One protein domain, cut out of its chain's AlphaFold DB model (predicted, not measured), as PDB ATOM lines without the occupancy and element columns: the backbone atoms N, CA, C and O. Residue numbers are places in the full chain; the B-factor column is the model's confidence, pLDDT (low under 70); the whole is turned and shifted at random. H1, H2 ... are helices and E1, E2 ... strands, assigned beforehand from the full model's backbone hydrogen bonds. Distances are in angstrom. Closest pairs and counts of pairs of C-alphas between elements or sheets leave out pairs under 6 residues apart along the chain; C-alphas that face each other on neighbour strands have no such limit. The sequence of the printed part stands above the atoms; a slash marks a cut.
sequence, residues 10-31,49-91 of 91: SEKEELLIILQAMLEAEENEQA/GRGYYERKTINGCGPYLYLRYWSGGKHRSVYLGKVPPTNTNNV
ATOM      1  N   SER A  10      62.450  -2.361  28.030       90.25
ATOM      2  CA  SER A  10      61.820  -1.609  29.122       90.25
ATOM      3  C   SER A  10      60.722  -0.650  28.651       90.25
ATOM      4  O   SER A  10      59.738  -0.444  29.350       90.25
ATOM      5  N   GLU A  11      60.871  -0.056  27.466       91.00
ATOM      6  CA  GLU A  11      59.866   0.851  26.900       91.00
ATOM      7  C   GLU A  11      58.643   0.068  26.413       91.00
ATOM      8  O   GLU A  11      57.512   0.511  26.601       91.00
ATOM      9  N   LYS A  12      58.859  -1.129  25.851       93.75
ATOM     10  CA  LYS A  12      57.771  -2.051  25.491       93.75
ATOM     11  C   LYS A  12      57.011  -2.529  26.729       93.75
ATOM     12  O   LYS A  12      55.787  -2.574  26.706       93.75
ATOM     13  N   GLU A  13      57.723  -2.864  27.802       92.62
ATOM     14  CA  GLU A  13      57.120  -3.272  29.077       92.62
ATOM     15  C   GLU A  13      56.288  -2.138  29.694       92.62
ATOM     16  O   GLU A  13      55.150  -2.365  30.100       92.62
ATOM     17  N   GLU A  14      56.798  -0.904  29.687       90.56
ATOM     18  CA  GLU A  14      56.034   0.264  30.140       90.56
ATOM     19  C   GLU A  14      54.784   0.493  29.276       90.56
ATOM     20  O   GLU A  14      53.707   0.745  29.813       90.56
ATOM     21  N   LEU A  15      54.896   0.355  27.952       92.88
ATOM     22  CA  LEU A  15      53.755   0.491  27.045       92.88
ATOM     23  C   LEU A  15      52.671  -0.558  27.333       92.88
ATOM     24  O   LEU A  15      51.492  -0.219  27.361       92.88
ATOM     25  N   LEU A  16      53.057  -1.810  27.597       93.06
ATOM     26  CA  LEU A  16      52.116  -2.864  27.985       93.06
ATOM     27  C   LEU A  16      51.389  -2.527  29.291       93.06
ATOM     28  O   LEU A  16      50.179  -2.725  29.386       93.06
ATOM     29  N   ILE A  17      52.103  -1.981  30.281       92.06
ATOM     30  CA  ILE A  17      51.496  -1.541  31.544       92.06
ATOM     31  C   ILE A  17      50.481  -0.420  31.297       92.06
ATOM     32  O   ILE A  17      49.391  -0.461  31.864       92.06
ATOM     33  N   ILE A  18      50.821   0.556  30.448       92.50
ATOM     34  CA  ILE A  18      49.932   1.670  30.095       92.50
ATOM     35  C   ILE A  18      48.664   1.146  29.416       92.50
ATOM     36  O   ILE A  18      47.567   1.481  29.855       92.50
ATOM     37  N   LEU A  19      48.801   0.303  28.388       93.25
ATOM     38  CA  LEU A  19      47.661  -0.251  27.652       93.25
ATOM     39  C   LEU A  19      46.745  -1.070  28.564       93.25
ATOM     40  O   LEU A  19      45.529  -0.916  28.517       93.25
ATOM     41  N   GLN A  20      47.320  -1.891  29.441       91.62
ATOM     42  CA  GLN A  20      46.532  -2.648  30.405       91.62
ATOM     43  C   GLN A  20      45.805  -1.733  31.403       91.62
ATOM     44  O   GLN A  20      44.639  -1.963  31.706       91.62
ATOM     45  N   ALA A  21      46.462  -0.676  31.885       90.62
ATOM     46  CA  ALA A  21      45.829   0.296  32.768       90.62
ATOM     47  C   ALA A  21      44.682   1.063  32.084       90.62
ATOM     48  O   ALA A  21      43.727   1.424  32.765       90.62
ATOM     49  N   MET A  22      44.755   1.299  30.767       91.19
ATOM     50  CA  MET A  22      43.651   1.895  30.001       91.19
ATOM     51  C   MET A  22      42.445   0.963  29.921       91.19
ATOM     52  O   MET A  22      41.344   1.390  30.251       91.19
ATOM     53  N   LEU A  23      42.658  -0.308  29.561       90.12
ATOM     54  CA  LEU A  23      41.578  -1.300  29.489       90.12
ATOM     55  C   LEU A  23      40.852  -1.432  30.834       90.12
ATOM     56  O   LEU A  23      39.631  -1.352  30.904       90.12
ATOM     57  N   GLU A  24      41.612  -1.540  31.923       87.94
ATOM     58  CA  GLU A  24      41.041  -1.636  33.267       87.94
ATOM     59  C   GLU A  24      40.319  -0.341  33.689       87.94
ATOM     60  O   GLU A  24      39.330  -0.389  34.422       87.94
ATOM     61  N   ALA A  25      40.780   0.832  33.243       87.62
ATOM     62  CA  ALA A  25      40.089   2.094  33.499       87.62
ATOM     63  C   ALA A  25      38.748   2.174  32.744       87.62
ATOM     64  O   ALA A  25      37.753   2.598  33.330       87.62
ATOM     65  N   GLU A  26      38.706   1.723  31.488       87.06
ATOM     66  CA  GLU A  26      37.495   1.688  30.656       87.06
ATOM     67  C   GLU A  26      36.433   0.732  31.210       87.06
ATOM     68  O   GLU A  26      35.264   1.104  31.311       87.06
ATOM     69  N   GLU A  27      36.832  -0.477  31.619       84.88
ATOM     70  CA  GLU A  27      35.928  -1.452  32.244       84.88
ATOM     71  C   GLU A  27      35.298  -0.895  33.528       84.88
ATOM     72  O   GLU A  27      34.099  -1.061  33.771       84.88
ATOM     73  N   ASN A  28      36.088  -0.180  34.338       80.69
ATOM     74  CA  ASN A  28      35.591   0.448  35.558       80.69
ATOM     75  C   ASN A  28      34.600   1.579  35.260       80.69
ATOM     76  O   ASN A  28      33.551   1.628  35.900       80.69
ATOM     77  N   GLU A  29      34.883   2.454  34.289       76.00
ATOM     78  CA  GLU A  29      33.950   3.522  33.898       76.00
ATOM     79  C   GLU A  29      32.621   2.971  33.361       76.00
ATOM     80  O   GLU A  29      31.564   3.521  33.671       76.00
ATOM     81  N   GLN A  30      32.652   1.863  32.615       67.94
ATOM     82  CA  GLN A  30      31.451   1.202  32.092       67.94
ATOM     83  C   GLN A  30      30.624   0.526  33.194       67.94
ATOM     84  O   GLN A  30      29.392   0.575  33.164       67.94
ATOM     85  N   ALA A  31      31.280  -0.080  34.187       64.56
ATOM     86  CA  ALA A  31      30.607  -0.721  35.316       64.56
ATOM     87  C   ALA A  31      29.972   0.297  36.279       64.56
ATOM     88  O   ALA A  31      28.902   0.052  36.842       64.56
ATOM     89  N   GLY A  49      41.951  -1.757  39.614       60.53
ATOM     90  CA  GLY A  49      42.784  -1.679  38.416       60.53
ATOM     91  C   GLY A  49      44.112  -0.938  38.619       60.53
ATOM     92  O   GLY A  49      44.274  -0.095  39.502       60.53
ATOM     93  N   ARG A  50      45.081  -1.250  37.763       75.50
ATOM     94  CA  ARG A  50      46.417  -0.656  37.662       75.50
ATOM     95  C   ARG A  50      46.378   0.829  37.325       75.50
ATOM     96  O   ARG A  50      47.388   1.504  37.544       75.50
ATOM     97  N   GLY A  51      45.254   1.340  36.823       85.19
ATOM     98  CA  GLY A  51      45.047   2.759  36.589       85.19
ATOM     99  C   GLY A  51      43.585   3.187  36.504       85.19
ATOM    100  O   GLY A  51      42.672   2.367  36.535       85.19
ATOM    101  N   TYR A  52      43.392   4.503  36.448       89.75
ATOM    102  CA  TYR A  52      42.098   5.169  36.312       89.75
ATOM    103  C   TYR A  52      42.255   6.495  35.556       89.75
ATOM    104  O   TYR A  52      43.351   7.072  35.503       89.75
ATOM    105  N   TYR A  53      41.155   6.995  34.992       91.56
ATOM    106  CA  TYR A  53      41.120   8.303  34.347       91.56
ATOM    107  C   TYR A  53      40.972   9.429  35.376       91.56
ATOM    108  O   TYR A  53      40.115   9.403  36.256       91.56
ATOM    109  N   GLU A  54      41.828  10.441  35.270       90.62
ATOM    110  CA  GLU A  54      41.888  11.585  36.173       90.62
ATOM    111  C   GLU A  54      41.704  12.881  35.375       90.62
ATOM    112  O   GLU A  54      42.475  13.181  34.458       90.62
ATOM    113  N   ARG A  55      40.689  13.675  35.734       91.06
ATOM    114  CA  ARG A  55      40.454  14.999  35.144       91.06
ATOM    115  C   ARG A  55      41.142  16.068  35.986       91.06
ATOM    116  O   ARG A  55      40.928  16.129  37.192       91.06
ATOM    117  N   LYS A  56      41.945  16.925  35.356       87.12
ATOM    118  CA  LYS A  56      42.671  18.014  36.028       87.12
ATOM    119  C   LYS A  56      42.410  19.355  35.375       87.12
ATOM    120  O   LYS A  56      42.445  19.475  34.153       87.12
ATOM    121  N   THR A  57      42.255  20.374  36.204       90.44
ATOM    122  CA  THR A  57      42.343  21.774  35.790       90.44
ATOM    123  C   THR A  57      43.664  22.317  36.317       90.44
ATOM    124  O   THR A  57      43.955  22.184  37.503       90.44
ATOM    125  N   ILE A  58      44.487  22.888  35.442       87.19
ATOM    126  CA  ILE A  58      45.817  23.405  35.778       87.19
ATOM    127  C   ILE A  58      45.820  24.895  35.447       87.19
ATOM    128  O   ILE A  58      45.558  25.266  34.307       87.19
ATOM    129  N   ASN A  59      46.087  25.752  36.438       88.25
ATOM    130  CA  ASN A  59      46.095  27.217  36.291       88.25
ATOM    131  C   ASN A  59      44.817  27.780  35.630       88.25
ATOM    132  O   ASN A  59      44.883  28.638  34.755       88.25
ATOM    133  N   GLY A  60      43.645  27.245  35.992       86.12
ATOM    134  CA  GLY A  60      42.355  27.655  35.413       86.12
ATOM    135  C   GLY A  60      42.109  27.178  33.975       86.12
ATOM    136  O   GLY A  60      41.038  27.416  33.429       86.12
ATOM    137  N   CYS A  61      43.059  26.465  33.369       85.31
ATOM    138  CA  CYS A  61      42.919  25.850  32.056       85.31
ATOM    139  C   CYS A  61      42.572  24.361  32.197       85.31
ATOM    140  O   CYS A  61      43.148  23.648  33.022       85.31
ATOM    141  N   GLY A  62      41.617  23.879  31.400       83.88
ATOM    142  CA  GLY A  62      41.140  22.496  31.458       83.88
ATOM    143  C   GLY A  62      39.654  22.372  31.097       83.88
ATOM    144  O   GLY A  62      39.105  23.307  30.507       83.88
ATOM    145  N   PRO A  63      39.009  21.236  31.427       91.00
ATOM    146  CA  PRO A  63      39.607  20.060  32.061       91.00
ATOM    147  C   PRO A  63      40.489  19.256  31.093       91.00
ATOM    148  O   PRO A  63      40.164  19.079  29.924       91.00
ATOM    149  N   TYR A  64      41.609  18.751  31.594       92.31
ATOM    150  CA  TYR A  64      42.532  17.852  30.904       92.31
ATOM    151  C   TYR A  64      42.350  16.427  31.409       92.31
ATOM    152  O   TYR A  64      42.159  16.229  32.609       92.31
ATOM    153  N   LEU A  65      42.436  15.447  30.517       93.00
ATOM    154  CA  LEU A  65      42.346  14.036  30.858       93.00
ATOM    155  C   LEU A  65      43.739  13.428  30.986       93.00
ATOM    156  O   LEU A  65      44.605  13.632  30.131       93.00
ATOM    157  N   TYR A  66      43.929  12.651  32.042       94.44
ATOM    158  CA  TYR A  66      45.131  11.870  32.274       94.44
ATOM    159  C   TYR A  66      44.766  10.422  32.587       94.44
ATOM    160  O   TYR A  66      43.822  10.178  33.330       94.44
ATOM    161  N   LEU A  67      45.559   9.469  32.104       93.94
ATOM    162  CA  LEU A  67      45.592   8.125  32.681       93.94
ATOM    163  C   LEU A  67      46.563   8.144  33.855       93.94
ATOM    164  O   LEU A  67      47.750   8.417  33.657       93.94
ATOM    165  N   ARG A  68      46.100   7.839  35.066       93.81
ATOM    166  CA  ARG A  68      46.965   7.670  36.236       93.81
ATOM    167  C   ARG A  68      47.132   6.188  36.532       93.81
ATOM    168  O   ARG A  68      46.142   5.502  36.737       93.81
ATOM    169  N   TYR A  69      48.371   5.705  36.567       92.25
ATOM    170  CA  TYR A  69      48.681   4.281  36.726       92.25
ATOM    171  C   TYR A  69      49.889   4.054  37.638       92.25
ATOM    172  O   TYR A  69      50.685   4.966  37.872       92.25
ATOM    173  N   TRP A  70      50.023   2.848  38.187       88.38
ATOM    174  CA  TRP A  70      51.179   2.458  38.997       88.38
ATOM    175  C   TRP A  70      52.218   1.728  38.139       88.38
ATOM    176  O   TRP A  70      51.915   0.706  37.530       88.38
ATOM    177  N   SER A  71      53.456   2.227  38.104       87.56
ATOM    178  CA  SER A  71      54.577   1.541  37.444       87.56
ATOM    179  C   SER A  71      55.896   1.851  38.145       87.56
ATOM    180  O   SER A  71      56.195   3.007  38.466       87.56
ATOM    181  N   GLY A  72      56.705   0.812  38.371       84.81
ATOM    182  CA  GLY A  72      58.037   0.940  38.966       84.81
ATOM    183  C   GLY A  72      58.026   1.580  40.358       84.81
ATOM    184  O   GLY A  72      58.884   2.405  40.651       84.81
ATOM    185  N   GLY A  73      57.021   1.260  41.180       85.62
ATOM    186  CA  GLY A  73      56.921   1.740  42.564       85.62
ATOM    187  C   GLY A  73      56.435   3.183  42.726       85.62
ATOM    188  O   GLY A  73      56.546   3.737  43.816       85.62
ATOM    189  N   LYS A  74      55.908   3.810  41.668       89.44
ATOM    190  CA  LYS A  74      55.359   5.170  41.729       89.44
ATOM    191  C   LYS A  74      54.105   5.326  40.875       89.44
ATOM    192  O   LYS A  74      53.931   4.635  39.870       89.44
ATOM    193  N   HIS A  75      53.275   6.305  41.231       89.12
ATOM    194  CA  HIS A  75      52.215   6.776  40.346       89.12
ATOM    195  C   HIS A  75      52.805   7.563  39.179       89.12
ATOM    196  O   HIS A  75      53.569   8.513  39.366       89.12
ATOM    197  N   ARG A  76      52.396   7.186  37.976       92.00
ATOM    198  CA  ARG A  76      52.692   7.874  36.726       92.00
ATOM    199  C   ARG A  76      51.401   8.408  36.125       92.00
ATOM    200  O   ARG A  76      50.309   7.947  36.459       92.00
ATOM    201  N   SER A  77      51.535   9.408  35.265       92.81
ATOM    202  CA  SER A  77      50.406  10.004  34.563       92.81
ATOM    203  C   SER A  77      50.760  10.218  33.097       92.81
ATOM    204  O   SER A  77      51.799  10.806  32.807       92.81
ATOM    205  N   VAL A  78      49.895   9.763  32.193       95.00
ATOM    206  CA  VAL A  78      49.971  10.052  30.752       95.00
ATOM    207  C   VAL A  78      48.885  11.060  30.417       95.00
ATOM    208  O   VAL A  78      47.726  10.851  30.768       95.00
ATOM    209  N   TYR A  79      49.260  12.163  29.776       94.75
ATOM    210  CA  TYR A  79      48.311  13.152  29.273       94.75
ATOM    211  C   TYR A  79      47.600  12.602  28.037       94.75
ATOM    212  O   TYR A  79      48.261  12.221  27.074       94.75
ATOM    213  N   LEU A  80      46.270  12.569  28.070       93.12
ATOM    214  CA  LEU A  80      45.441  12.030  26.989       93.12
ATOM    215  C   LEU A  80      44.798  13.120  26.132       93.12
ATOM    216  O   LEU A  80      44.349  12.847  25.025       93.12
ATOM    217  N   GLY A  81      44.766  14.362  26.619       91.94
ATOM    218  CA  GLY A  81      44.233  15.491  25.866       91.94
ATOM    219  C   GLY A  81      43.348  16.415  26.690       91.94
ATOM    220  O   GLY A  81      43.105  16.211  27.881       91.94
ATOM    221  N   LYS A  82      42.857  17.466  26.032       91.06
ATOM    222  CA  LYS A  82      41.863  18.377  26.599       91.06
ATOM    223  C   LYS A  82      40.481  17.760  26.430       91.06
ATOM    224  O   LYS A  82      40.113  17.369  25.328       91.06
ATOM    225  N   VAL A  83      39.716  17.704  27.513       88.44
ATOM    226  CA  VAL A  83      38.321  17.273  27.463       88.44
ATOM    227  C   VAL A  83      37.496  18.444  26.930       88.44
ATOM    228  O   VAL A  83      37.554  19.533  27.515       88.44
ATOM    229  N   PRO A  84      36.756  18.268  25.823       80.56
ATOM    230  CA  PRO A  84      35.866  19.309  25.339       80.56
ATOM    231  C   PRO A  84      34.803  19.618  26.403       80.56
ATOM    232  O   PRO A  84      34.392  18.719  27.143       80.56
ATOM    233  N   PRO A  85      34.356  20.879  26.515       71.69
ATOM    234  CA  PRO A  85      33.221  21.191  27.366       71.69
ATOM    235  C   PRO A  85      32.030  20.359  26.882       71.69
ATOM    236  O   PRO A  85      31.684  20.387  25.702       71.69
ATOM    237  N   THR A  86      31.430  19.580  27.779       65.75
ATOM    238  CA  THR A  86      30.157  18.912  27.509       65.75
ATOM    239  C   THR A  86      29.139  19.996  27.181       65.75
ATOM    240  O   THR A  86      28.784  20.787  28.051       65.75
ATOM    241  N   ASN A  87      28.718  20.073  25.917       55.41
ATOM    242  CA  ASN A  87      27.626  20.942  25.497       55.41
ATOM    243  C   ASN A  87      26.338  20.375  26.103       55.41
ATOM    244  O   ASN A  87      25.741  19.445  25.563       55.41
ATOM    245  N   THR A  88      25.936  20.893  27.260       53.09
ATOM    246  CA  THR A  88      24.654  20.579  27.898       53.09
ATOM    247  C   THR A  88      23.541  21.335  27.171       53.09
ATOM    248  O   THR A  88      22.966  22.265  27.714       53.09
ATOM    249  N   ASN A  89      23.271  20.978  25.917       53.75
ATOM    250  CA  ASN A  89      22.100  21.442  25.176       53.75
ATOM    251  C   ASN A  89      21.363  20.217  24.638       53.75
ATOM    252  O   ASN A  89      21.564  19.819  23.497       53.75
ATOM    253  N   ASN A  90      20.537  19.613  25.486       48.19
ATOM    254  CA  ASN A  90      19.390  18.821  25.059       48.19
ATOM    255  C   ASN A  90      18.231  19.235  25.969       48.19
ATOM    256  O   ASN A  90      18.192  18.855  27.140       48.19
ATOM    257  N   VAL A  91      17.398  20.119  25.416       46.41
ATOM    258  CA  VAL A  91      16.062  20.494  25.900       46.41
ATOM    259  C   VAL A  91      15.079  19.431  25.433       46.41
ATOM    260  O   VAL A  91      15.243  18.981  24.276       46.41
TER     261      VAL A  91
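Overview. This is residues 10 to 31 and 49 to 91 of the 91 residues of an uncharacterized protein of Chroococcidiopsis sp. CCALA 051 (UniProt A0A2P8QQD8). One long helix, H1, runs across one face of a strongly twisted three-stranded sheet, near where E1 begins and E2 ends, and a tail, residues 86 to 91, sticks out alone and adds to the length. The sheet is a meander, each strand the antiparallel neighbour of the one before, in the order E1, E2, E3, and with H1 it makes two layers, a helix on one face of a sheet. The printed part has 65 residues, with one named helix and then three named strands along the chain, and its class is mixed, helices and strands. It is loose, with a radius of gyration of the C-alphas of 14.0 A, and flat, spanning 49 by 31 by 17 A.

Along the chain. Find C-alpha 10 at (61.820, -1.609, 29.122); from there H1, residues 10 to 31, runs 31.8 A to C-alpha 31 at (30.607, -0.721, 35.316). After the cut, look for E1 at residues 51 to 58, 20.7 A long. Next comes E2, residues 61 to 71, the longest strand by residues at 27.5 A; it bends by 52 degrees at residue 64. E3, residues 74 to 82, runs 24.2 A and ends at C-alpha 82, (41.863, 18.377, 26.599).

Arrangement. Begin with the sheet, where E2 is the inner strand and E1 and E3 are the edge strands. E1 and E2 form a hairpin, antiparallel at 148 degrees between their directions; look at N 54 and O 66, 2.8 A apart, within hydrogen-bond range. E2 and E3 form a second hairpin, antiparallel at 146 degrees, with N 67 and O 78 within hydrogen-bond range at 2.9 A. H1 is on the sheet at a height over the sheet of 7.6 A, and lies over E1 and E2. On the local plane its line and that of E2 stand at 67 degrees, and it runs across the strands. The closest C-alphas of H1 and E1 are those of Ala 21 and Gly 51, 4.6 A apart; those of H1 and E2 are Ala 21 and Tyr 69, 6.3 A apart. In H1 every O i to N i+4 pair is within hydrogen-bond range.

Size, cuts and confidence. The two C-alphas farthest apart are those of Ser 10 and Val 91, 50.9 A. Residues 32 to 48 are not printed, and C-alphas 31 and 49 across that cut are 12.6 A apart. The links from E1 to E2 and from E2 to E3 are tight. The mean pLDDT of the printed part is 84.7; it is under 70 at residues 30 to 31, residue 49 and residues 86 to 91, the last of these being the stretch that stands free.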